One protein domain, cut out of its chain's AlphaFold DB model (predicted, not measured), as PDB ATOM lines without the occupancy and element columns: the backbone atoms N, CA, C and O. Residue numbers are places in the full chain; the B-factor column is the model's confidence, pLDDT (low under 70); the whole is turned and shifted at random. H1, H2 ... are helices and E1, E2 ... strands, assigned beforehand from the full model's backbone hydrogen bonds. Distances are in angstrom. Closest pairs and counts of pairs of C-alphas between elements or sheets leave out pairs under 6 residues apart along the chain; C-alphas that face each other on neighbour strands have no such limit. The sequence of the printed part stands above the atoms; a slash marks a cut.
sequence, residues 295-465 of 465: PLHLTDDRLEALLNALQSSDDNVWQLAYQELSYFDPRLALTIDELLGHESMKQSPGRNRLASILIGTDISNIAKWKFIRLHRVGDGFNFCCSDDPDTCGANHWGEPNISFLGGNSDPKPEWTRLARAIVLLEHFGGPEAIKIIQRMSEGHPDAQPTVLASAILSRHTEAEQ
ATOM      1  N   PRO A 295      48.317  30.942   8.195       95.50
ATOM      2  CA  PRO A 295      49.210  31.884   8.858       95.50
ATOM      3  C   PRO A 295      48.886  33.314   8.426       95.50
ATOM      4  O   PRO A 295      48.657  33.566   7.241       95.50
ATOM      5  N   LEU A 296      48.882  34.246   9.377       92.88
ATOM      6  CA  LEU A 296      48.605  35.659   9.123       92.88
ATOM      7  C   LEU A 296      49.857  36.353   8.584       92.88
ATOM      8  O   LEU A 296      50.478  37.148   9.277       92.88
ATOM      9  N   HIS A 297      50.260  36.000   7.366       91.75
ATOM     10  CA  HIS A 297      51.395  36.601   6.676       91.75
ATOM     11  C   HIS A 297      50.907  37.422   5.482       91.75
ATOM     12  O   HIS A 297      50.308  36.877   4.554       91.75
ATOM     13  N   LEU A 298      51.174  38.727   5.508       92.69
ATOM     14  CA  LEU A 298      50.815  39.656   4.446       92.69
ATOM     15  C   LEU A 298      52.085  40.349   3.952       92.69
ATOM     16  O   LEU A 298      52.664  41.154   4.671       92.69
ATOM     17  N   THR A 299      52.532  40.002   2.746       93.31
ATOM     18  CA  THR A 299      53.683  40.656   2.112       93.31
ATOM     19  C   THR A 299      53.282  42.003   1.516       93.31
ATOM     20  O   THR A 299      52.125  42.180   1.126       93.31
ATOM     21  N   ASP A 300      54.245  42.911   1.364       93.38
ATOM     22  CA  ASP A 300      54.028  44.231   0.755       93.38
ATOM     23  C   ASP A 300      53.410  44.117  -0.647       93.38
ATOM     24  O   ASP A 300      52.382  44.731  -0.923       93.38
ATOM     25  N   ASP A 301      53.950  43.238  -1.501       95.50
ATOM     26  CA  ASP A 301      53.421  42.991  -2.851       95.50
ATOM     27  C   ASP A 301      51.968  42.490  -2.831       95.50
ATOM     28  O   ASP A 301      51.152  42.846  -3.689       95.50
ATOM     29  N   ARG A 302      51.618  41.639  -1.854       95.81
ATOM     30  CA  ARG A 302      50.253  41.120  -1.730       95.81
ATOM     31  C   ARG A 302      49.311  42.199  -1.218       95.81
ATOM     32  O   ARG A 302      48.207  42.311  -1.751       95.81
ATOM     33  N   LEU A 303      49.729  42.984  -0.225       95.94
ATOM     34  CA  LEU A 303      48.958  44.123   0.262       95.94
ATOM     35  C   LEU A 303      48.699  45.119  -0.872       95.94
ATOM     36  O   LEU A 303      47.548  45.488  -1.085       95.94
ATOM     37  N   GLU A 304      49.720  45.470  -1.654       96.12
ATOM     38  CA  GLU A 304      49.598  46.362  -2.810       96.12
ATOM     39  C   GLU A 304      48.548  45.855  -3.808       96.12
ATOM     40  O   GLU A 304      47.633  46.581  -4.212       96.12
ATOM     41  N   ALA A 305      48.619  44.571  -4.167       97.00
ATOM     42  CA  ALA A 305      47.645  43.948  -5.057       97.00
ATOM     43  C   ALA A 305      46.215  43.996  -4.487       97.00
ATOM     44  O   ALA A 305      45.268  44.272  -5.225       97.00
ATOM     45  N   LEU A 306      46.047  43.758  -3.181       97.06
ATOM     46  CA  LEU A 306      44.745  43.802  -2.509       97.06
ATOM     47  C   LEU A 306      44.192  45.231  -2.408       97.06
ATOM     48  O   LEU A 306      43.005  45.438  -2.655       97.06
ATOM     49  N   LEU A 307      45.032  46.224  -2.111       96.31
ATOM     50  CA  LEU A 307      44.644  47.637  -2.093       96.31
ATOM     51  C   LEU A 307      44.202  48.106  -3.485       96.31
ATOM     52  O   LEU A 307      43.182  48.783  -3.619       96.31
ATOM     53  N   ASN A 308      44.906  47.696  -4.538       95.88
ATOM     54  CA  ASN A 308      44.495  47.983  -5.911       95.88
ATOM     55  C   ASN A 308      43.185  47.264  -6.282       95.88
ATOM     56  O   ASN A 308      42.285  47.873  -6.861       95.88
ATOM     57  N   ALA A 309      43.022  45.999  -5.887       96.75
ATOM     58  CA  ALA A 309      41.787  45.248  -6.106       96.75
ATOM     59  C   ALA A 309      40.582  45.844  -5.353       96.75
ATOM     60  O   ALA A 309      39.469  45.841  -5.882       96.75
ATOM     61  N   LEU A 310      40.790  46.439  -4.171       96.00
ATOM     62  CA  LEU A 310      39.751  47.172  -3.441       96.00
ATOM     63  C   LEU A 310      39.199  48.378  -4.210       96.00
ATOM     64  O   LEU A 310      38.086  48.806  -3.912       96.00
ATOM     65  N   GLN A 311      39.929  48.929  -5.180       94.88
ATOM     66  CA  GLN A 311      39.442  50.009  -6.047       94.88
ATOM     67  C   GLN A 311      38.657  49.507  -7.262       94.88
ATOM     68  O   GLN A 311      38.059  50.309  -7.977       94.88
ATOM     69  N   SER A 312      38.617  48.193  -7.494       95.62
ATOM     70  CA  SER A 312      37.907  47.626  -8.635       95.62
ATOM     71  C   SER A 312      36.416  47.977  -8.609       95.62
ATOM     72  O   SER A 312      35.756  47.955  -7.562       95.62
ATOM     73  N   SER A 313      35.876  48.273  -9.791       94.88
ATOM     74  CA  SER A 313      34.435  48.372 -10.029       94.88
ATOM     75  C   SER A 313      33.773  47.004 -10.219       94.88
ATOM     76  O   SER A 313      32.550  46.936 -10.247       94.88
ATOM     77  N   ASP A 314      34.555  45.932 -10.389       96.56
ATOM     78  CA  ASP A 314      34.047  44.557 -10.428       96.56
ATOM     79  C   ASP A 314      33.794  44.063  -9.003       96.56
ATOM     80  O   ASP A 314      34.725  43.981  -8.192       96.56
ATOM     81  N   ASP A 315      32.535  43.722  -8.724       95.44
ATOM     82  CA  ASP A 315      32.085  43.293  -7.405       95.44
ATOM     83  C   ASP A 315      32.819  42.071  -6.871       95.44
ATOM     84  O   ASP A 315      33.180  42.045  -5.696       95.44
ATOM     85  N   ASN A 316      33.141  41.106  -7.728       96.31
ATOM     86  CA  ASN A 316      33.847  39.906  -7.291       96.31
ATOM     87  C   ASN A 316      35.280  40.239  -6.865       96.31
ATOM     88  O   ASN A 316      35.779  39.718  -5.870       96.31
ATOM     89  N   VAL A 317      35.942  41.130  -7.605       97.44
ATOM     90  CA  VAL A 317      37.349  41.472  -7.367       97.44
ATOM     91  C   VAL A 317      37.512  42.212  -6.044       97.44
ATOM     92  O   VAL A 317      38.338  41.816  -5.218       97.44
ATOM     93  N   TRP A 318      36.724  43.268  -5.809       95.81
ATOM     94  CA  TRP A 318      36.888  44.042  -4.580       95.81
ATOM     95  C   TRP A 318      36.362  43.295  -3.354       95.81
ATOM     96  O   TRP A 318      36.940  43.456  -2.283       95.81
ATOM     97  N   GLN A 319      35.311  42.471  -3.476       95.44
ATOM     98  CA  GLN A 319      34.793  41.693  -2.343       95.44
ATOM     99  C   GLN A 319      35.788  40.630  -1.881       95.44
ATOM    100  O   GLN A 319      35.997  40.486  -0.678       95.44
ATOM    101  N   LEU A 320      36.458  39.939  -2.810       95.81
ATOM    102  CA  LEU A 320      37.527  39.002  -2.460       95.81
ATOM    103  C   LEU A 320      38.685  39.721  -1.759       95.81
ATOM    104  O   LEU A 320      39.149  39.267  -0.713       95.81
ATOM    105  N   ALA A 321      39.102  40.881  -2.278       96.56
ATOM    106  CA  ALA A 321      40.136  41.686  -1.634       96.56
ATOM    107  C   ALA A 321      39.710  42.182  -0.243       96.56
ATOM    108  O   ALA A 321      40.507  42.180   0.694       96.56
ATOM    109  N   TYR A 322      38.440  42.561  -0.090       95.38
ATOM    110  CA  TYR A 322      37.857  42.988   1.176       95.38
ATOM    111  C   TYR A 322      37.867  41.873   2.219       95.38
ATOM    112  O   TYR A 322      38.295  42.098   3.352       95.38
ATOM    113  N   GLN A 323      37.421  40.673   1.847       93.31
ATOM    114  CA  GLN A 323      37.426  39.500   2.722       93.31
ATOM    115  C   GLN A 323      38.852  39.141   3.148       93.31
ATOM    116  O   GLN A 323      39.114  38.908   4.327       93.31
ATOM    117  N   GLU A 324      39.796  39.161   2.207       95.44
ATOM    118  CA  GLU A 324      41.189  38.832   2.488       95.44
ATOM    119  C   GLU A 324      41.867  39.867   3.399       95.44
ATOM    120  O   GLU A 324      42.541  39.493   4.356       95.44
ATOM    121  N   LEU A 325      41.632  41.164   3.187       95.12
ATOM    122  CA  LEU A 325      42.145  42.211   4.077       95.12
ATOM    123  C   LEU A 325      41.427  42.257   5.433       95.12
ATOM    124  O   LEU A 325      42.035  42.648   6.430       95.12
ATOM    125  N   SER A 326      40.164  41.830   5.503       91.62
ATOM    126  CA  SER A 326      39.459  41.638   6.779       91.62
ATOM    127  C   SER A 326      40.099  40.520   7.606       91.62
ATOM    128  O   SER A 326      40.214  40.657   8.822       91.62
ATOM    129  N   TYR A 327      40.566  39.461   6.937       93.00
ATOM    130  CA  TYR A 327      41.288  38.347   7.546       93.00
ATOM    131  C   TYR A 327      42.697  38.740   8.013       93.00
ATOM    132  O   TYR A 327      43.035  38.564   9.185       93.00
ATOM    133  N   PHE A 328      43.518  39.288   7.109       93.00
ATOM    134  CA  PHE A 328      44.919  39.586   7.409       93.00
ATOM    135  C   PHE A 328      45.113  40.832   8.257       93.00
ATOM    136  O   PHE A 328      46.058  40.863   9.023       93.00
ATOM    137  N   ASP A 329      44.222  41.816   8.175       91.44
ATOM    138  CA  ASP A 329      44.457  43.168   8.677       91.44
ATOM    139  C   ASP A 329      45.607  43.887   7.939       91.44
ATOM    140  O   ASP A 329      46.777  43.568   8.144       91.44
ATOM    141  N   PRO A 330      45.319  44.913   7.116       93.56
ATOM    142  CA  PRO A 330      46.371  45.658   6.421       93.56
ATOM    143  C   PRO A 330      47.372  46.337   7.373       93.56
ATOM    144  O   PRO A 330      48.485  46.660   6.960       93.56
ATOM    145  N   ARG A 331      47.006  46.526   8.651       90.88
ATOM    146  CA  ARG A 331      47.879  47.117   9.675       90.88
ATOM    147  C   ARG A 331      49.067  46.241  10.066       90.88
ATOM    148  O   ARG A 331      49.966  46.733  10.733       90.88
ATOM    149  N   LEU A 332      49.077  44.967   9.670       89.69
ATOM    150  CA  LEU A 332      50.242  44.103   9.868       89.69
ATOM    151  C   LEU A 332      51.423  44.490   8.970       89.69
ATOM    152  O   LEU A 332      52.544  44.116   9.276       89.69
ATOM    153  N   ALA A 333      51.189  45.211   7.872       92.12
ATOM    154  CA  ALA A 333      52.250  45.585   6.935       92.12
ATOM    155  C   ALA A 333      52.469  47.102   6.846       92.12
ATOM    156  O   ALA A 333      53.597  47.536   6.646       92.12
ATOM    157  N   LEU A 334      51.427  47.920   7.032       92.81
ATOM    158  CA  LEU A 334      51.523  49.379   6.938       92.81
ATOM    159  C   LEU A 334      50.853  50.082   8.120       92.81
ATOM    160  O   LEU A 334      49.834  49.638   8.650       92.81
ATOM    161  N   THR A 335      51.374  51.249   8.492       90.06
ATOM    162  CA  THR A 335      50.705  52.153   9.434       90.06
ATOM    163  C   THR A 335      49.416  52.722   8.829       90.06
ATOM    164  O   THR A 335      49.217  52.734   7.615       90.06
ATOM    165  N   ILE A 336      48.513  53.249   9.667       86.69
ATOM    166  CA  ILE A 336      47.279  53.886   9.168       86.69
ATOM    167  C   ILE A 336      47.587  55.096   8.270       86.69
ATOM    168  O   ILE A 336      46.896  55.292   7.269       86.69
ATOM    169  N   ASP A 337      48.624  55.875   8.593       85.56
ATOM    170  CA  ASP A 337      49.027  57.027   7.780       85.56
ATOM    171  C   ASP A 337      49.527  56.584   6.395       85.56
ATOM    172  O   ASP A 337      49.143  57.177   5.387       85.56
ATOM    173  N   GLU A 338      50.305  55.500   6.318       92.56
ATOM    174  CA  GLU A 338      50.752  54.918   5.045       92.56
ATOM    175  C   GLU A 338      49.583  54.334   4.244       92.56
ATOM    176  O   GLU A 338      49.442  54.626   3.057       92.56
ATOM    177  N   LEU A 339      48.690  53.583   4.896       92.38
ATOM    178  CA  LEU A 339      47.510  52.987   4.264       92.38
ATOM    179  C   LEU A 339      46.584  54.030   3.635       92.38
ATOM    180  O   LEU A 339      46.057  53.826   2.544       92.38
ATOM    181  N   LEU A 340      46.368  55.151   4.320       84.12
ATOM    182  CA  LEU A 340      45.483  56.214   3.838       84.12
ATOM    183  C   LEU A 340      46.193  57.210   2.921       84.12
ATOM    184  O   LEU A 340      45.534  57.864   2.109       84.12
ATOM    185  N   GLY A 341      47.517  57.323   3.035       88.75
ATOM    186  CA  GLY A 341      48.368  58.052   2.098       88.75
ATOM    187  C   GLY A 341      48.583  57.314   0.776       88.75
ATOM    188  O   GLY A 341      48.972  57.945  -0.210       88.75
ATOM    189  N   HIS A 342      48.296  56.010   0.745       93.38
ATOM    190  CA  HIS A 342      48.473  55.152  -0.414       93.38
ATOM    191  C   HIS A 342      47.771  55.708  -1.662       93.38
ATOM    192  O   HIS A 342      46.611  56.121  -1.591       93.38
ATOM    193  N   GLU A 343      48.443  55.708  -2.821       90.75
ATOM    194  CA  GLU A 343      47.909  56.304  -4.061       90.75
ATOM    195  C   GLU A 343      46.551  55.711  -4.436       90.75
ATOM    196  O   GLU A 343      45.604  56.443  -4.741       90.75
ATOM    197  N   SER A 344      46.423  54.388  -4.315       87.56
ATOM    198  CA  SER A 344      45.165  53.705  -4.586       87.56
ATOM    199  C   SER A 344      44.077  54.039  -3.569       87.56
ATOM    200  O   SER A 344      42.925  53.812  -3.877       87.56
ATOM    201  N   MET A 345      44.361  54.625  -2.401       90.75
ATOM    202  CA  MET A 345      43.369  54.953  -1.360       90.75
ATOM    203  C   MET A 345      42.990  56.437  -1.305       90.75
ATOM    204  O   MET A 345      42.185  56.848  -0.465       90.75
ATOM    205  N   LYS A 346      43.495  57.262  -2.230       84.75
ATOM    206  CA  LYS A 346      43.155  58.695  -2.281       84.75
ATOM    207  C   LYS A 346      41.714  58.966  -2.711       84.75
ATOM    208  O   LYS A 346      41.173  60.018  -2.366       84.75
ATOM    209  N   GLN A 347      41.087  58.039  -3.437       79.75
ATOM    210  CA  GLN A 347      39.747  58.196  -4.011       79.75
ATOM    211  C   GLN A 347      38.782  57.096  -3.536       79.75
ATOM    212  O   GLN A 347      39.187  55.999  -3.135       79.75
ATOM    213  N   SER A 348      37.482  57.400  -3.566       80.38
ATOM    214  CA  SER A 348      36.423  56.391  -3.448       80.38
ATOM    215  C   SER A 348      36.371  55.536  -4.729       80.38
ATOM    216  O   SER A 348      36.708  56.049  -5.796       80.38
ATOM    217  N   PRO A 349      35.947  54.256  -4.663       90.44
ATOM    218  CA  PRO A 349      35.330  53.555  -3.526       90.44
ATOM    219  C   PRO A 349      36.290  52.822  -2.571       90.44
ATOM    220  O   PRO A 349      35.894  52.539  -1.438       90.44
ATOM    221  N   GLY A 350      37.527  52.508  -2.962       92.06
ATOM    222  CA  GLY A 350      38.407  51.656  -2.144       92.06
ATOM    223  C   GLY A 350      38.805  52.272  -0.800       92.06
ATOM    224  O   GLY A 350      38.871  51.538   0.182       92.06
ATOM    225  N   ARG A 351      38.903  53.608  -0.685       90.00
ATOM    226  CA  ARG A 351      39.082  54.291   0.614       90.00
ATOM    227  C   ARG A 351      37.978  53.944   1.616       90.00
ATOM    228  O   ARG A 351      38.261  53.712   2.788       90.00
ATOM    229  N   ASN A 352      36.727  53.883   1.155       89.06
ATOM    230  CA  ASN A 352      35.581  53.557   2.005       89.06
ATOM    231  C   ASN A 352      35.611  52.090   2.439       89.06
ATOM    232  O   ASN A 352      35.338  51.774   3.595       89.06
ATOM    233  N   ARG A 353      36.008  51.205   1.521       93.50
ATOM    234  CA  ARG A 353      36.182  49.773   1.788       93.50
ATOM    235  C   ARG A 353      37.294  49.523   2.805       93.50
ATOM    236  O   ARG A 353      37.069  48.814   3.781       93.50
ATOM    237  N   LEU A 354      38.443  50.174   2.639       92.81
ATOM    238  CA  LEU A 354      39.552  50.109   3.588       92.81
ATOM    239  C   LEU A 354      39.162  50.658   4.964       92.81
ATOM    240  O   LEU A 354      39.429  50.010   5.972       92.81
ATOM    241  N   ALA A 355      38.481  51.807   5.025       88.44
ATOM    242  CA  ALA A 355      37.990  52.350   6.291       88.44
ATOM    243  C   ALA A 355      37.081  51.347   7.024       88.44
ATOM    244  O   ALA A 355      37.236  51.146   8.225       88.44
ATOM    245  N   SER A 356      36.198  50.652   6.302       87.94
ATOM    246  CA  SER A 356      35.341  49.603   6.872       87.94
ATOM    247  C   SER A 356      36.123  48.439   7.475       87.94
ATOM    248  O   SER A 356      35.802  48.007   8.581       87.94
ATOM    249  N   ILE A 357      37.193  47.993   6.810       91.00
ATOM    250  CA  ILE A 357      38.100  46.945   7.312       91.00
ATOM    251  C   ILE A 357      38.843  47.399   8.575       91.00
ATOM    252  O   ILE A 357      39.051  46.609   9.498       91.00
ATOM    253  N   LEU A 358      39.273  48.663   8.617       87.31
ATOM    254  CA  LEU A 358      40.005  49.229   9.753       87.31
ATOM    255  C   LEU A 358      39.103  49.434  10.975       87.31
ATOM    256  O   LEU A 358      39.553  49.229  12.100       87.31
ATOM    257  N   ILE A 359      37.842  49.809  10.751       81.31
ATOM    258  CA  ILE A 359      36.831  50.000  11.800       81.31
ATOM    259  C   ILE A 359      36.229  48.657  12.246       81.31
ATOM    260  O   ILE A 359      35.748  48.549  13.369       81.31
ATOM    261  N   GLY A 360      36.253  47.632  11.386       82.94
ATOM    262  CA  GLY A 360      35.611  46.344  11.656       82.94
ATOM    263  C   GLY A 360      34.086  46.404  11.545       82.94
ATOM    264  O   GLY A 360      33.389  45.738  12.303       82.94
ATOM    265  N   THR A 361      33.555  47.218  10.630       80.44
ATOM    266  CA  THR A 361      32.106  47.322  10.381       80.44
ATOM    267  C   THR A 361      31.737  46.776   9.007       80.44
ATOM    268  O   THR A 361      32.586  46.644   8.124       80.44
ATOM    269  N   ASP A 362      30.461  46.442   8.833       84.38
ATOM    270  CA  ASP A 362      29.920  46.010   7.551       84.38
ATOM    271  C   ASP A 362      29.993  47.150   6.524       84.38
ATOM    272  O   ASP A 362      29.625  48.296   6.806       84.38
ATOM    273  N   ILE A 363      30.435  46.826   5.307       86.12
ATOM    274  CA  ILE A 363      30.608  47.813   4.241       86.12
ATOM    275  C   ILE A 363      29.306  48.541   3.900       86.12
ATOM    276  O   ILE A 363      29.353  49.706   3.522       86.12
ATOM    277  N   SER A 364      28.138  47.923   4.082       85.88
ATOM    278  CA  SER A 364      26.831  48.554   3.856       85.88
ATOM    279  C   SER A 364      26.542  49.713   4.818       85.88
ATOM    280  O   SER A 364      25.814  50.643   4.450       85.88
ATOM    281  N   ASN A 365      27.154  49.711   6.010       77.62
ATOM    282  CA  ASN A 365      27.069  50.819   6.962       77.62
ATOM    283  C   ASN A 365      27.895  52.019   6.500       77.62
ATOM    284  O   ASN A 365      27.553  53.160   6.820       77.62
ATOM    285  N   ILE A 366      28.973  51.769   5.749       77.62
ATOM    286  CA  ILE A 366      29.894  52.812   5.304       77.62
ATOM    287  C   ILE A 366      29.630  53.271   3.867       77.62
ATOM    288  O   ILE A 366      29.829  54.441   3.550       77.62
ATOM    289  N   ALA A 367      29.127  52.387   3.009       77.50
ATOM    290  CA  ALA A 367      28.925  52.628   1.583       77.50
ATOM    291  C   ALA A 367      27.973  53.796   1.285       77.50
ATOM    292  O   ALA A 367      28.011  54.349   0.189       77.50
ATOM    293  N   LYS A 368      27.133  54.179   2.251       77.81
ATOM    294  CA  LYS A 368      26.214  55.315   2.126       77.81
ATOM    295  C   LYS A 368      26.926  56.663   2.238       77.81
ATOM    296  O   LYS A 368      26.459  57.618   1.634       77.81
ATOM    297  N   TRP A 369      28.051  56.726   2.953       77.88
ATOM    298  CA  TRP A 369      28.744  57.982   3.221       77.88
ATOM    299  C   TRP A 369      29.616  58.408   2.049       77.88
ATOM    300  O   TRP A 369      30.474  57.663   1.565       77.88
ATOM    301  N   LYS A 370      29.436  59.659   1.632       78.69
ATOM    302  CA  LYS A 370      30.234  60.259   0.554       78.69
ATOM    303  C   LYS A 370      31.654  60.612   0.990       78.69
ATOM    304  O   LYS A 370      32.565  60.575   0.165       78.69
ATOM    305  N   PHE A 371      31.850  60.945   2.264       77.19
ATOM    306  CA  PHE A 371      33.120  61.423   2.797       77.19
ATOM    307  C   PHE A 371      33.508  60.655   4.055       77.19
ATOM    308  O   PHE A 371      32.736  60.583   5.009       77.19
ATOM    309  N   ILE A 372      34.739  60.142   4.071       78.25
ATOM    310  CA  ILE A 372      35.372  59.575   5.263       78.25
ATOM    311  C   ILE A 372      36.651  60.353   5.542       78.25
ATOM    312  O   ILE A 372      37.613  60.309   4.764       78.25
ATOM    313  N   ARG A 373      36.663  61.071   6.663       79.06
ATOM    314  CA  ARG A 373      37.838  61.775   7.170       79.06
ATOM    315  C   ARG A 373      38.398  61.050   8.374       79.06
ATOM    316  O   ARG A 373      37.667  60.497   9.185       79.06
ATOM    317  N   LEU A 374      39.715  61.082   8.470       75.75
ATOM    318  CA  LEU A 374      40.442  60.570   9.608       75.75
ATOM    319  C   LEU A 374      40.968  61.769  10.390       75.75
ATOM    320  O   LEU A 374      41.625  62.642   9.822       75.75
ATOM    321  N   HIS A 375      40.677  61.812  11.679       75.38
ATOM    322  CA  HIS A 375      41.195  62.825  12.581       75.38
ATOM    323  C   HIS A 375      42.114  62.149  13.579       75.38
ATOM    324  O   HIS A 375      41.683  61.262  14.310       75.38
ATOM    325  N   ARG A 376      43.378  62.562  13.637       73.88
ATOM    326  CA  ARG A 376      44.270  62.116  14.705       73.88
ATOM    327  C   ARG A 376      43.794  62.715  16.030       73.88
ATOM    328  O   ARG A 376      43.613  63.928  16.125       73.88
ATOM    329  N   VAL A 377      43.573  61.875  17.036       69.12
ATOM    330  CA  VAL A 377      43.127  62.276  18.378       69.12
ATOM    331  C   VAL A 377      44.068  61.631  19.391       69.12
ATOM    332  O   VAL A 377      43.943  60.449  19.701       69.12
ATOM    333  N   GLY A 378      45.039  62.406  19.881       78.31
ATOM    334  CA  GLY A 378      46.136  61.868  20.691       78.31
ATOM    335  C   GLY A 378      46.970  60.857  19.895       78.31
ATOM    336  O   GLY A 378      47.423  61.160  18.788       78.31
ATOM    337  N   ASP A 379      47.125  59.659  20.457       70.88
ATOM    338  CA  ASP A 379      47.825  58.528  19.827       70.88
ATOM    339  C   ASP A 379      46.900  57.655  18.962       70.88
ATOM    340  O   ASP A 379      47.352  56.728  18.293       70.88
ATOM    341  N   GLY A 380      45.598  57.953  18.968       69.81
ATOM    342  CA  GLY A 380      44.581  57.260  18.195       69.81
ATOM    343  C   GLY A 380      44.111  58.054  16.980       69.81
ATOM    344  O   GLY A 380      44.554  59.171  16.691       69.81
ATOM    345  N   PHE A 381      43.141  57.474  16.282       72.25
ATOM    346  CA  PHE A 381      42.451  58.128  15.182       72.25
ATOM    347  C   PHE A 381      40.951  57.969  15.333       72.25
ATOM    348  O   PHE A 381      40.461  56.951  15.815       72.25
ATOM    349  N   ASN A 382      40.233  58.985  14.877       72.75
ATOM    350  CA  ASN A 382      38.798  58.967  14.761       72.75
ATOM    351  C   ASN A 382      38.384  58.972  13.289       72.75
ATOM    352  O   ASN A 382      38.922  59.748  12.495       72.75
ATOM    353  N   PHE A 383      37.414  58.134  12.937       75.00
ATOM    354  CA  PHE A 383      36.802  58.121  11.614       75.00
ATOM    355  C   PHE A 383      35.515  58.946  11.651       75.00
ATOM    356  O   PHE A 383      34.552  58.598  12.329       75.00
ATOM    357  N   CYS A 384      35.491  60.035  10.890       74.75
ATOM    358  CA  CYS A 384      34.296  60.831  10.661       74.75
ATOM    359  C   CYS A 384      33.716  60.475   9.293       74.75
ATOM    360  O   CYS A 384      34.342  60.725   8.261       74.75
ATOM    361  N   CYS A 385      32.513  59.910   9.290       74.44
ATOM    362  CA  CYS A 385      31.757  59.600   8.083       74.44
ATOM    363  C   CYS A 385      30.626  60.629   7.920       74.44
ATOM    364  O   CYS A 385      29.893  60.883   8.874       74.44
ATOM    365  N   SER A 386      30.504  61.250   6.743       75.25
ATOM    366  CA  SER A 386      29.478  62.262   6.450       75.25
ATOM    367  C   SER A 386      29.081  62.255   4.973       75.25
ATOM    368  O   SER A 386      29.876  61.898   4.102       75.25
ATOM    369  N   ASP A 387      27.856  62.691   4.684       77.06
ATOM    370  CA  ASP A 387      27.387  62.968   3.320       77.06
ATOM    371  C   ASP A 387      27.763  64.367   2.828       77.06
ATOM    372  O   ASP A 387      27.683  64.651   1.631       77.06
ATOM    373  N   ASP A 388      28.202  65.224   3.745       76.19
ATOM    374  CA  ASP A 388      28.590  66.605   3.498       76.19
ATOM    375  C   ASP A 388      30.017  66.843   4.039       76.19
ATOM    376  O   ASP A 388      30.310  66.528   5.203       76.19
ATOM    377  N   PRO A 389      30.939  67.342   3.191       71.38
ATOM    378  CA  PRO A 389      32.339  67.522   3.558       71.38
ATOM    379  C   PRO A 389      32.545  68.592   4.641       71.38
ATOM    380  O   PRO A 389      33.574  68.551   5.322       71.38
ATOM    381  N   ASP A 390      31.598  69.515   4.821       73.06
ATOM    382  CA  ASP A 390      31.701  70.641   5.752       73.06
ATOM    383  C   ASP A 390      31.093  70.316   7.124       73.06
ATOM    384  O   ASP A 390      31.525  70.856   8.144       73.06
ATOM    385  N   THR A 391      30.160  69.361   7.188       64.94
ATOM    386  CA  THR A 391      29.513  68.897   8.430       64.94
ATOM    387  C   THR A 391      30.105  67.601   8.979       64.94
ATOM    388  O   THR A 391      29.465  66.892   9.757       64.94
ATOM    389  N   CYS A 392      31.370  67.309   8.657       54.75
ATOM    390  CA  CYS A 392      32.143  66.166   9.167       54.75
ATOM    391  C   CYS A 392      32.460  66.255  10.690       54.75
ATOM    392  O   CYS A 392      33.551  65.911  11.133       54.75
ATOM    393  N   GLY A 393      31.515  66.762  11.489       45.62
ATOM    394  CA  GLY A 393      31.528  66.879  12.947       45.62
ATOM    395  C   GLY A 393      30.473  66.014  13.649       45.62
ATOM    396  O   GLY A 393      30.334  66.100  14.869       45.62
ATOM    397  N   ALA A 394      29.735  65.160  12.928       45.97
ATOM    398  CA  ALA A 394      29.011  64.062  13.561       45.97
ATOM    399  C   ALA A 394      30.034  63.018  14.035       45.97
ATOM    400  O   ALA A 394      30.335  62.052  13.337       45.97
ATOM    401  N   ASN A 395      30.604  63.257  15.218       46.25
ATOM    402  CA  ASN A 395      31.545  62.357  15.864       46.25
ATOM    403  C   ASN A 395      30.870  60.990  16.051       46.25
ATOM    404  O   ASN A 395      30.121  60.787  17.009       46.25
ATOM    405  N   HIS A 396      31.156  60.025  15.179       45.91
ATOM    406  CA  HIS A 396      31.302  58.672  15.692       45.91
ATOM    407  C   HIS A 396      32.528  58.774  16.580       45.91
ATOM    408  O   HIS A 396      33.618  59.029  16.094       45.91
ATOM    409  N   TRP A 397      32.337  58.771  17.892       41.47
ATOM    410  CA  TRP A 397      33.464  58.662  18.799       41.47
ATOM    411  C   TRP A 397      33.927  57.212  18.696       41.47
ATOM    412  O   TRP A 397      33.406  56.351  19.399       41.47
ATOM    413  N   GLY A 398      34.869  56.930  17.793       39.97
ATOM    414  CA  GLY A 398      35.773  55.816  18.046       39.97
ATOM    415  C   GLY A 398      36.408  56.088  19.407       39.97
ATOM    416  O   GLY A 398      36.848  57.216  19.657       39.97
ATOM    417  N   GLU A 399      36.356  55.127  20.333       35.25
ATOM    418  CA  GLU A 399      37.016  55.312  21.622       35.25
ATOM    419  C   GLU A 399      38.477  55.748  21.368       35.25
ATOM    420  O   GLU A 399      39.103  55.253  20.429       35.25
ATOM    421  N   PRO A 400      39.047  56.661  22.180       35.47
ATOM    422  CA  PRO A 400      40.401  57.206  21.988       35.47
ATOM    423  C   PRO A 400      41.519  56.146  21.982       35.47
ATOM    424  O   PRO A 400      42.673  56.475  21.738       35.47
ATOM    425  N   ASN A 401      41.162  54.881  22.207       37.31
ATOM    426  CA  ASN A 401      42.004  53.708  22.095       37.31
ATOM    427  C   ASN A 401      41.418  52.713  21.078       37.31
ATOM    428  O   ASN A 401      41.149  51.566  21.426       37.31
ATOM    429  N   ILE A 402      41.302  53.089  19.799       40.34
ATOM    430  CA  ILE A 402      41.595  52.103  18.744       40.34
ATOM    431  C   ILE A 402      43.097  51.841  18.872       40.34
ATOM    432  O   ILE A 402      43.909  52.404  18.140       40.34
ATOM    433  N   SER A 403      43.498  51.094  19.900       36.59
ATOM    434  CA  SER A 403      44.902  50.754  20.075       36.59
ATOM    435  C   SER A 403      45.225  49.783  18.964       36.59
ATOM    436  O   SER A 403      44.783  48.636  18.959       36.59
ATOM    437  N   PHE A 404      45.953  50.348  18.018       44.31
ATOM    438  CA  PHE A 404      46.477  49.881  16.750       44.31
ATOM    439  C   PHE A 404      46.640  48.384  16.513       44.31
ATOM    440  O   PHE A 404      46.495  47.968  15.368       44.31
ATOM    441  N   LEU A 405      46.897  47.580  17.540       37.91
ATOM    442  CA  LEU A 405      47.175  46.149  17.435       37.91
ATOM    443  C   LEU A 405      46.640  45.359  18.654       37.91
ATOM    444  O   LEU A 405      47.231  44.363  19.051       37.91
ATOM    445  N   GLY A 406      45.530  45.794  19.275       32.59
ATOM    446  CA  GLY A 406      44.841  45.010  20.320       32.59
ATOM    447  C   GLY A 406      44.813  45.607  21.728       32.59
ATOM    448  O   GLY A 406      44.941  44.880  22.708       32.59
ATOM    449  N   GLY A 407      44.617  46.916  21.879       33.66
ATOM    450  CA  GLY A 407      44.296  47.472  23.199       33.66
ATOM    451  C   GLY A 407      42.824  47.852  23.284       33.66
ATOM    452  O   GLY A 407      42.364  48.594  22.427       33.66
ATOM    453  N   ASN A 408      42.135  47.359  24.319       44.41
ATOM    454  CA  ASN A 408      40.763  47.638  24.792       44.41
ATOM    455  C   ASN A 408      39.595  47.738  23.782       44.41
ATOM    456  O   ASN A 408      38.457  47.710  24.234       44.41
ATOM    457  N   SER A 409      39.828  47.855  22.476       56.22
ATOM    458  CA  SER A 409      38.842  47.685  21.419       56.22
ATOM    459  C   SER A 409      38.608  46.199  21.210       56.22
ATOM    460  O   SER A 409      39.570  45.423  21.247       56.22
ATOM    461  N   ASP A 410      37.360  45.820  20.956       65.88
ATOM    462  CA  ASP A 410      37.018  44.437  20.656       65.88
ATOM    463  C   ASP A 410      37.911  43.896  19.522       65.88
ATOM    464  O   ASP A 410      38.175  44.609  18.542       65.88
ATOM    465  N   PRO A 411      38.441  42.669  19.655       76.06
ATOM    466  CA  PRO A 411      39.197  42.028  18.588       76.06
ATOM    467  C   PRO A 411      38.379  41.984  17.293       76.06
ATOM    468  O   PRO A 411      37.147  41.917  17.305       76.06
ATOM    469  N   LYS A 412      39.071  41.999  16.147       85.50
ATOM    470  CA  LYS A 412      38.414  41.816  14.849       85.50
ATOM    471  C   LYS A 412      37.596  40.523  14.878       85.50
ATOM    472  O   LYS A 412      38.152  39.510  15.307       85.50
ATOM    473  N   PRO A 413      36.354  40.505  14.360       88.50
ATOM    474  CA  PRO A 413      35.532  39.296  14.365       88.50
ATOM    475  C   PRO A 413      36.281  38.072  13.814       88.50
ATOM    476  O   PRO A 413      36.311  37.014  14.441       88.50
ATOM    477  N   GLU A 414      36.995  38.242  12.696       91.06
ATOM    478  CA  GLU A 414      37.818  37.185  12.098       91.06
ATOM    479  C   GLU A 414      38.923  36.673  13.027       91.06
ATOM    480  O   GLU A 414      39.162  35.469  13.119       91.06
ATOM    481  N   TRP A 415      39.578  37.566  13.767       93.25
ATOM    482  CA  TRP A 415      40.618  37.189  14.723       93.25
ATOM    483  C   TRP A 415      40.034  36.500  15.953       93.25
ATOM    484  O   TRP A 415      40.627  35.535  16.426       93.25
ATOM    485  N   THR A 416      38.850  36.910  16.417       92.94
ATOM    486  CA  THR A 416      38.088  36.176  17.437       92.94
ATOM    487  C   THR A 416      37.776  34.756  16.977       92.94
ATOM    488  O   THR A 416      38.042  33.799  17.707       92.94
ATOM    489  N   ARG A 417      37.267  34.588  15.750       95.50
ATOM    490  CA  ARG A 417      36.986  33.268  15.169       95.50
ATOM    491  C   ARG A 417      38.246  32.401  15.102       95.50
ATOM    492  O   ARG A 417      38.211  31.242  15.515       95.50
ATOM    493  N   LEU A 418      39.368  32.962  14.642       96.69
ATOM    494  CA  LEU A 418      40.658  32.266  14.615       96.69
ATOM    495  C   LEU A 418      41.149  31.895  16.014       96.69
ATOM    496  O   LEU A 418      41.613  30.777  16.213       96.69
ATOM    497  N   ALA A 419      41.022  32.795  16.987       96.75
ATOM    498  CA  ALA A 419      41.424  32.536  18.360       96.75
ATOM    499  C   ALA A 419      40.623  31.377  18.975       96.75
ATOM    500  O   ALA A 419      41.214  30.468  19.558       96.75
ATOM    501  N   ARG A 420      39.298  31.351  18.765       97.44
ATOM    502  CA  ARG A 420      38.421  30.233  19.161       97.44
ATOM    503  C   ARG A 420      38.854  28.921  18.497       97.44
ATOM    504  O   ARG A 420      38.980  27.904  19.175       97.44
ATOM    505  N   ALA A 421      39.144  28.944  17.195       98.12
ATOM    506  CA  ALA A 421      39.600  27.766  16.452       98.12
ATOM    507  C   ALA A 421      40.961  27.238  16.938       98.12
ATOM    508  O   ALA A 421      41.134  26.031  17.080       98.12
ATOM    509  N   ILE A 422      41.913  28.125  17.233       98.44
ATOM    510  CA  ILE A 422      43.235  27.760  17.760       98.44
ATOM    511  C   ILE A 422      43.113  27.129  19.152       98.44
ATOM    512  O   ILE A 422      43.738  26.104  19.404       98.44
ATOM    513  N   VAL A 423      42.278  27.687  20.036       98.38
ATOM    514  CA  VAL A 423      42.008  27.089  21.356       98.38
ATOM    515  C   VAL A 423      41.335  25.721  21.229       98.38
ATOM    516  O   VAL A 423      41.635  24.807  21.992       98.38
ATOM    517  N   LEU A 424      40.448  25.547  20.251       98.06
ATOM    518  CA  LEU A 424      39.833  24.252  19.993       98.06
ATOM    519  C   LEU A 424      40.867  23.213  19.514       98.06
ATOM    520  O   LEU A 424      40.846  22.072  19.969       98.06
ATOM    521  N   LEU A 425      41.805  23.608  18.647       98.31
ATOM    522  CA  LEU A 425      42.922  22.753  18.230       98.31
ATOM    523  C   LEU A 425      43.849  22.409  19.406       98.31
ATOM    524  O   LEU A 425      44.269  21.260  19.523       98.31
ATOM    525  N   GLU A 426      44.128  23.370  20.295       98.06
ATOM    526  CA  GLU A 426      44.870  23.137  21.545       98.06
ATOM    527  C   GLU A 426      44.164  22.074  22.391       98.06
ATOM    528  O   GLU A 426      44.782  21.100  22.809       98.06
ATOM    529  N   HIS A 427      42.850  22.214  22.572       97.19
ATOM    530  CA  HIS A 427      42.038  21.252  23.308       97.19
ATOM    531  C   HIS A 427      42.037  19.853  22.677       97.19
ATOM    532  O   HIS A 427      42.022  18.855  23.395       97.19
ATOM    533  N   PHE A 428      42.065  19.754  21.345       97.38
ATOM    534  CA  PHE A 428      42.169  18.461  20.667       97.38
ATOM    535  C   PHE A 428      43.520  17.783  20.905       97.38
ATOM    536  O   PHE A 428      43.563  16.555  20.960       97.38
ATOM    537  N   GLY A 429      44.608  18.556  21.001       96.56
ATOM    538  CA  GLY A 429      45.947  18.097  21.393       96.56
ATOM    539  C   GLY A 429      46.614  17.066  20.470       96.56
ATOM    540  O   GLY A 429      47.744  16.656  20.720       96.56
ATOM    541  N   GLY A 430      45.941  16.615  19.408       96.06
ATOM    542  CA  GLY A 430      46.467  15.613  18.483       96.06
ATOM    543  C   GLY A 430      47.585  16.162  17.583       96.06
ATOM    544  O   GLY A 430      47.619  17.366  17.326       96.06
ATOM    545  N   PRO A 431      48.455  15.302  17.012       97.00
ATOM    546  CA  PRO A 431      49.598  15.740  16.200       97.00
ATOM    547  C   PRO A 431      49.224  16.666  15.036       97.00
ATOM    548  O   PRO A 431      49.899  17.663  14.793       97.00
ATOM    549  N   GLU A 432      48.114  16.381  14.345       97.69
ATOM    550  CA  GLU A 432      47.623  17.245  13.265       97.69
ATOM    551  C   GLU A 432      47.152  18.606  13.787       97.69
ATOM    552  O   GLU A 432      47.418  19.628  13.158       97.69
ATOM    553  N   ALA A 433      46.507  18.651  14.956       97.88
ATOM    554  CA  ALA A 433      46.088  19.906  15.565       97.88
ATOM    555  C   ALA A 433      47.302  20.761  15.959       97.88
ATOM    556  O   ALA A 433      47.366  21.933  15.589       97.88
ATOM    557  N   ILE A 434      48.311  20.158  16.599       98.19
ATOM    558  CA  ILE A 434      49.570  20.832  16.952       98.19
ATOM    559  C   ILE A 434      50.304  21.337  15.707       98.19
ATOM    560  O   ILE A 434      50.762  22.476  15.692       98.19
ATOM    561  N   LYS A 435      50.349  20.553  14.625       98.00
ATOM    562  CA  LYS A 435      50.941  20.981  13.349       98.00
ATOM    563  C   LYS A 435      50.233  22.201  12.755       98.00
ATOM    564  O   LYS A 435      50.884  23.089  12.202       98.00
ATOM    565  N   ILE A 436      48.905  22.271  12.863       98.25
ATOM    566  CA  ILE A 436      48.150  23.448  12.421       98.25
ATOM    567  C   ILE A 436      48.482  24.658  13.310       98.25
ATOM    568  O   ILE A 436      48.704  25.745  12.778       98.25
ATOM    569  N   ILE A 437      48.562  24.487  14.636       98.38
ATOM    570  CA  ILE A 437      48.957  25.560  15.569       98.38
ATOM    571  C   ILE A 437      50.380  26.046  15.258       98.38
ATOM    572  O   ILE A 437      50.603  27.252  15.178       98.38
ATOM    573  N   GLN A 438      51.314  25.133  14.984       98.19
ATOM    574  CA  GLN A 438      52.666  25.455  14.528       98.19
ATOM    575  C   GLN A 438      52.642  26.340  13.286       98.19
ATOM    576  O   GLN A 438      53.209  27.429  13.298       98.19
ATOM    577  N   ARG A 439      51.883  25.950  12.263       97.88
ATOM    578  CA  ARG A 439      51.713  26.768  11.062       97.88
ATOM    579  C   ARG A 439      51.117  28.152  11.370       97.88
ATOM    580  O   ARG A 439      51.520  29.139  10.770       97.88
ATOM    581  N   MET A 440      50.169  28.264  12.303       98.00
ATOM    582  CA  MET A 440      49.605  29.567  12.704       98.00
ATOM    583  C   MET A 440      50.612  30.460  13.450       98.00
ATOM    584  O   MET A 440      50.536  31.688  13.336       98.00
ATOM    585  N   SER A 441      51.560  29.860  14.178       97.50
ATOM    586  CA  SER A 441      52.635  30.573  14.888       97.50
ATOM    587  C   SER A 441      53.674  31.210  13.955       97.50
ATOM    588  O   SER A 441      54.387  32.121  14.360       97.50
ATOM    589  N   GLU A 442      53.716  30.791  12.686       97.19
ATOM    590  CA  GLU A 442      54.592  31.347  11.642       97.19
ATOM    591  C   GLU A 442      54.038  32.645  11.014       97.19
ATOM    592  O   GLU A 442      54.632  33.191  10.084       97.19
ATOM    593  N   GLY A 443      52.876  33.131  11.471       96.00
ATOM    594  CA  GLY A 443      52.285  34.387  11.002       96.00
ATOM    595  C   GLY A 443      53.020  35.642  11.493       96.00
ATOM    596  O   GLY A 443      54.114  35.585  12.050       96.00
ATOM    597  N   HIS A 444      52.404  36.807  11.295       95.12
ATOM    598  CA  HIS A 444      52.952  38.076  11.763       95.12
ATOM    599  C   HIS A 444      53.017  38.116  13.303       95.12
ATOM    600  O   HIS A 444      52.005  37.827  13.949       95.12
ATOM    601  N   PRO A 445      54.148  38.518  13.914       94.62
ATOM    602  CA  PRO A 445      54.333  38.471  15.368       94.62
ATOM    603  C   PRO A 445      53.348  39.351  16.148       94.62
ATOM    604  O   PRO A 445      53.030  39.028  17.285       94.62
ATOM    605  N   ASP A 446      52.827  40.418  15.535       90.56
ATOM    606  CA  ASP A 446      51.837  41.303  16.169       90.56
ATOM    607  C   ASP A 446      50.378  40.850  15.978       90.56
ATOM    608  O   ASP A 446      49.455  41.458  16.522       90.56
ATOM    609  N   ALA A 447      50.130  39.791  15.201       92.56
ATOM    610  CA  ALA A 447      48.780  39.276  15.027       92.56
ATOM    611  C   ALA A 447      48.368  38.440  16.248       92.56
ATOM    612  O   ALA A 447      49.005  37.436  16.572       92.56
ATOM    613  N   GLN A 448      47.259  38.802  16.904       92.69
ATOM    614  CA  GLN A 448      46.805  38.122  18.127       92.69
ATOM    615  C   GLN A 448      46.665  36.591  17.959       92.69
ATOM    616  O   GLN A 448      47.129  35.867  18.846       92.69
ATOM    617  N   PRO A 449      46.097  36.050  16.856       95.56
ATOM    618  CA  PRO A 449      46.047  34.600  16.654       95.56
ATOM    619  C   PRO A 449      47.435  33.946  16.565       95.56
ATOM    620  O   PRO A 449      47.616  32.838  17.064       95.56
ATOM    621  N   THR A 450      48.427  34.632  15.989       96.75
ATOM    622  CA  THR A 450      49.814  34.148  15.917       96.75
ATOM    623  C   THR A 450      50.467  34.141  17.297       96.75
ATOM    624  O   THR A 450      51.012  33.115  17.692       96.75
ATOM    625  N   VAL A 451      50.333  35.222  18.078       96.12
ATOM    626  CA  VAL A 451      50.826  35.281  19.470       96.12
ATOM    627  C   VAL A 451      50.223  34.159  20.317       96.12
ATOM    628  O   VAL A 451      50.937  33.476  21.052       96.12
ATOM    629  N   LEU A 452      48.910  33.939  20.190       96.50
ATOM    630  CA  LEU A 452      48.199  32.867  20.880       96.50
ATOM    631  C   LEU A 452      48.752  31.487  20.500       96.50
ATOM    632  O   LEU A 452      49.019  30.682  21.391       96.50
ATOM    633  N   ALA A 453      48.939  31.224  19.202       97.94
ATOM    634  CA  ALA A 453      49.499  29.969  18.712       97.94
ATOM    635  C   ALA A 453      50.922  29.732  19.243       97.94
ATOM    636  O   ALA A 453      51.197  28.664  19.787       97.94
ATOM    637  N   SER A 454      51.795  30.740  19.182       97.88
ATOM    638  CA  SER A 454      53.155  30.666  19.733       97.88
ATOM    639  C   SER A 454      53.150  30.363  21.231       97.88
ATOM    640  O   SER A 454      53.869  29.477  21.684       97.88
ATOM    641  N   ALA A 455      52.289  31.034  22.005       97.12
ATOM    642  CA  ALA A 455      52.172  30.795  23.442       97.12
ATOM    643  C   ALA A 455      51.712  29.363  23.774       97.12
ATOM    644  O   ALA A 455      52.126  28.808  24.791       97.12
ATOM    645  N   ILE A 456      50.854  28.765  22.940       97.44
ATOM    646  CA  ILE A 456      50.421  27.368  23.090       97.44
ATOM    647  C   ILE A 456      51.590  26.409  22.843       97.44
ATOM    648  O   ILE A 456      51.817  25.510  23.651       97.44
ATOM    649  N   LEU A 457      52.362  26.614  21.773       97.94
ATOM    650  CA  LEU A 457      53.511  25.758  21.454       97.94
ATOM    651  C   LEU A 457      54.599  25.817  22.523       97.94
ATOM    652  O   LEU A 457      55.177  24.780  22.848       97.94
ATOM    653  N   SER A 458      54.852  26.998  23.097       97.06
ATOM    654  CA  SER A 458      55.789  27.133  24.217       97.06
ATOM    655  C   SER A 458      55.370  26.255  25.395       97.06
ATOM    656  O   SER A 458      56.179  25.467  25.873       97.06
ATOM    657  N   ARG A 459      54.087  26.291  25.794       96.12
ATOM    658  CA  ARG A 459      53.567  25.432  26.876       96.12
ATOM    659  C   ARG A 459      53.662  23.942  26.551       96.12
ATOM    660  O   ARG A 459      53.982  23.153  27.430       96.12
ATOM    661  N   HIS A 460      53.387  23.555  25.304       94.06
ATOM    662  CA  HIS A 460      53.534  22.162  24.872       94.06
ATOM    663  C   HIS A 460      54.991  21.694  24.939       94.06
ATOM    664  O   HIS A 460      55.255  20.614  25.450       94.06
ATOM    665  N   THR A 461      55.929  22.528  24.488       95.25
ATOM    666  CA  THR A 461      57.366  22.224  24.536       95.25
ATOM    667  C   THR A 461      57.862  22.104  25.978       95.25
ATOM    668  O   THR A 461      58.651  21.218  26.282       95.25
ATOM    669  N   GLU A 462      57.390  22.974  26.874       95.19
ATOM    670  CA  GLU A 462      57.699  22.918  28.308       95.19
ATOM    671  C   GLU A 462      57.120  21.668  28.986       95.19
ATOM    672  O   GLU A 462      57.748  21.133  29.890       95.19
ATOM    673  N   ALA A 463      55.951  21.184  28.555       92.62
ATOM    674  CA  ALA A 463      55.329  19.976  29.102       92.62
ATOM    675  C   ALA A 463      55.980  18.663  28.620       92.62
ATOM    676  O   ALA A 463      55.767  17.618  29.234       92.62
ATOM    677  N   GLU A 464      56.732  18.699  27.514       92.06
ATOM    678  CA  GLU A 464      57.485  17.553  26.977       92.06
ATOM    679  C   GLU A 464      58.890  17.401  27.590       92.06
ATOM    680  O   GLU A 464      59.496  16.333  27.453       92.06
ATOM    681  N   GLN A 465      59.408  18.450  28.242       91.88
ATOM    682  CA  GLN A 465      60.695  18.462  28.957       91.88
ATOM    683  C   GLN A 465      60.547  17.927  30.380       91.88
ATOM    684  O   GLN A 465      61.466  17.187  30.808       91.88
TER     685      GLN A 465
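Overview. This is residues 295 to 465 of the 465 residues of an uncharacterized protein of Planctomycetes bacterium CA13 (UniProt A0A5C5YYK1). The model has two lobes in a row: one is a cluster of three helices, H6, H7 and H8, and the other has H4 in its middle, between the helical hairpin H1 H2 and the strand hairpin E1 E2. H6 and H8 run side by side, and H7 folds back from the end of H6 and packs on both, the three centres making a triangle, while H3 and H5 lie near H4; the lobes meet where the ends of H2 and H6 come together, and a long loop, residues 387 to 412, also links them. The printed part has 171 residues, with eight named helices and two named strands in the order H1 H2 H3 H4 H5 E1 E2 H6 H7 H8; the strands form an antiparallel sheet of order E1 - E2, and the class is mostly helix. By its radius of gyration of the C-alphas, 18.0 A, it is compact, yet its outline is elongated, 64 by 35 by 24 A.

Arrangement. H1, residues 300 to 310, and H2, residues 315 to 328, form a helical hairpin; they touch at a steep tilt of 42 degrees, closest at the C-alphas of Leu 310 and Trp 318, 4.4 A. H4, residues 350 to 359, touches residues 322 to 326 of H2 alone, at a shallow tilt of 31 degrees, with the C-alphas of Ser 326 and Ile 357 closest at 5.5 A. H3, residues 336 to 341, is close to H4 but not clearly touching: the closest C-alphas, Leu 340 and Arg 351, are 7.4 A apart. H5, residues 363 to 366, touches H4, closest at the C-alphas of Ser 356 and Ile 363, 5.7 A. E1, residues 371 to 377, and E2, residues 380 to 386, form an antiparallel hairpin, with N 373 and O 384 within hydrogen-bond range at 2.8 A. The closest C-alphas of H4 and E1, Asn 352 and Ile 372, are 6.8 A apart. H6, residues 413 to 428, only just touches H2, with 3 pairs of C-alphas within 8 A and only at their ends; Tyr 327 and Glu 414 have the closest C-alphas, 5.8 A. H8, residues 448 to 464, touches H6 the same way at a shallow tilt of 13 degrees, closest at the C-alphas of Ala 419 and Pro 449, 5.3 A. H7, residues 431 to 441, touches H8 at a steep tilt of 47 degrees, closest at the C-alphas of Ser 441 and Thr 450, 4.7 A. Every O i to N i+4 pair is within range in H1, H2, H3, H4, H6, H7 and H8; H5 is too short for one.

Along the chain. H1 begins at C-alpha 300, (54.028, 44.231, 0.755). H2 is 19.9 A long, E2 19.8 A and H6 22.8 A. H8, 24.8 A, ends at C-alpha 464, (57.485, 17.553, 26.977).

Size, cuts and confidence. The C-alphas farthest apart, Asp 390 and Gln 465, are 64.0 A apart. The printed part has no cut. The link from E2 to H6 is long, 26 residues. Low confidence, under 70, is found at residues 377, 380 and 391 to 410.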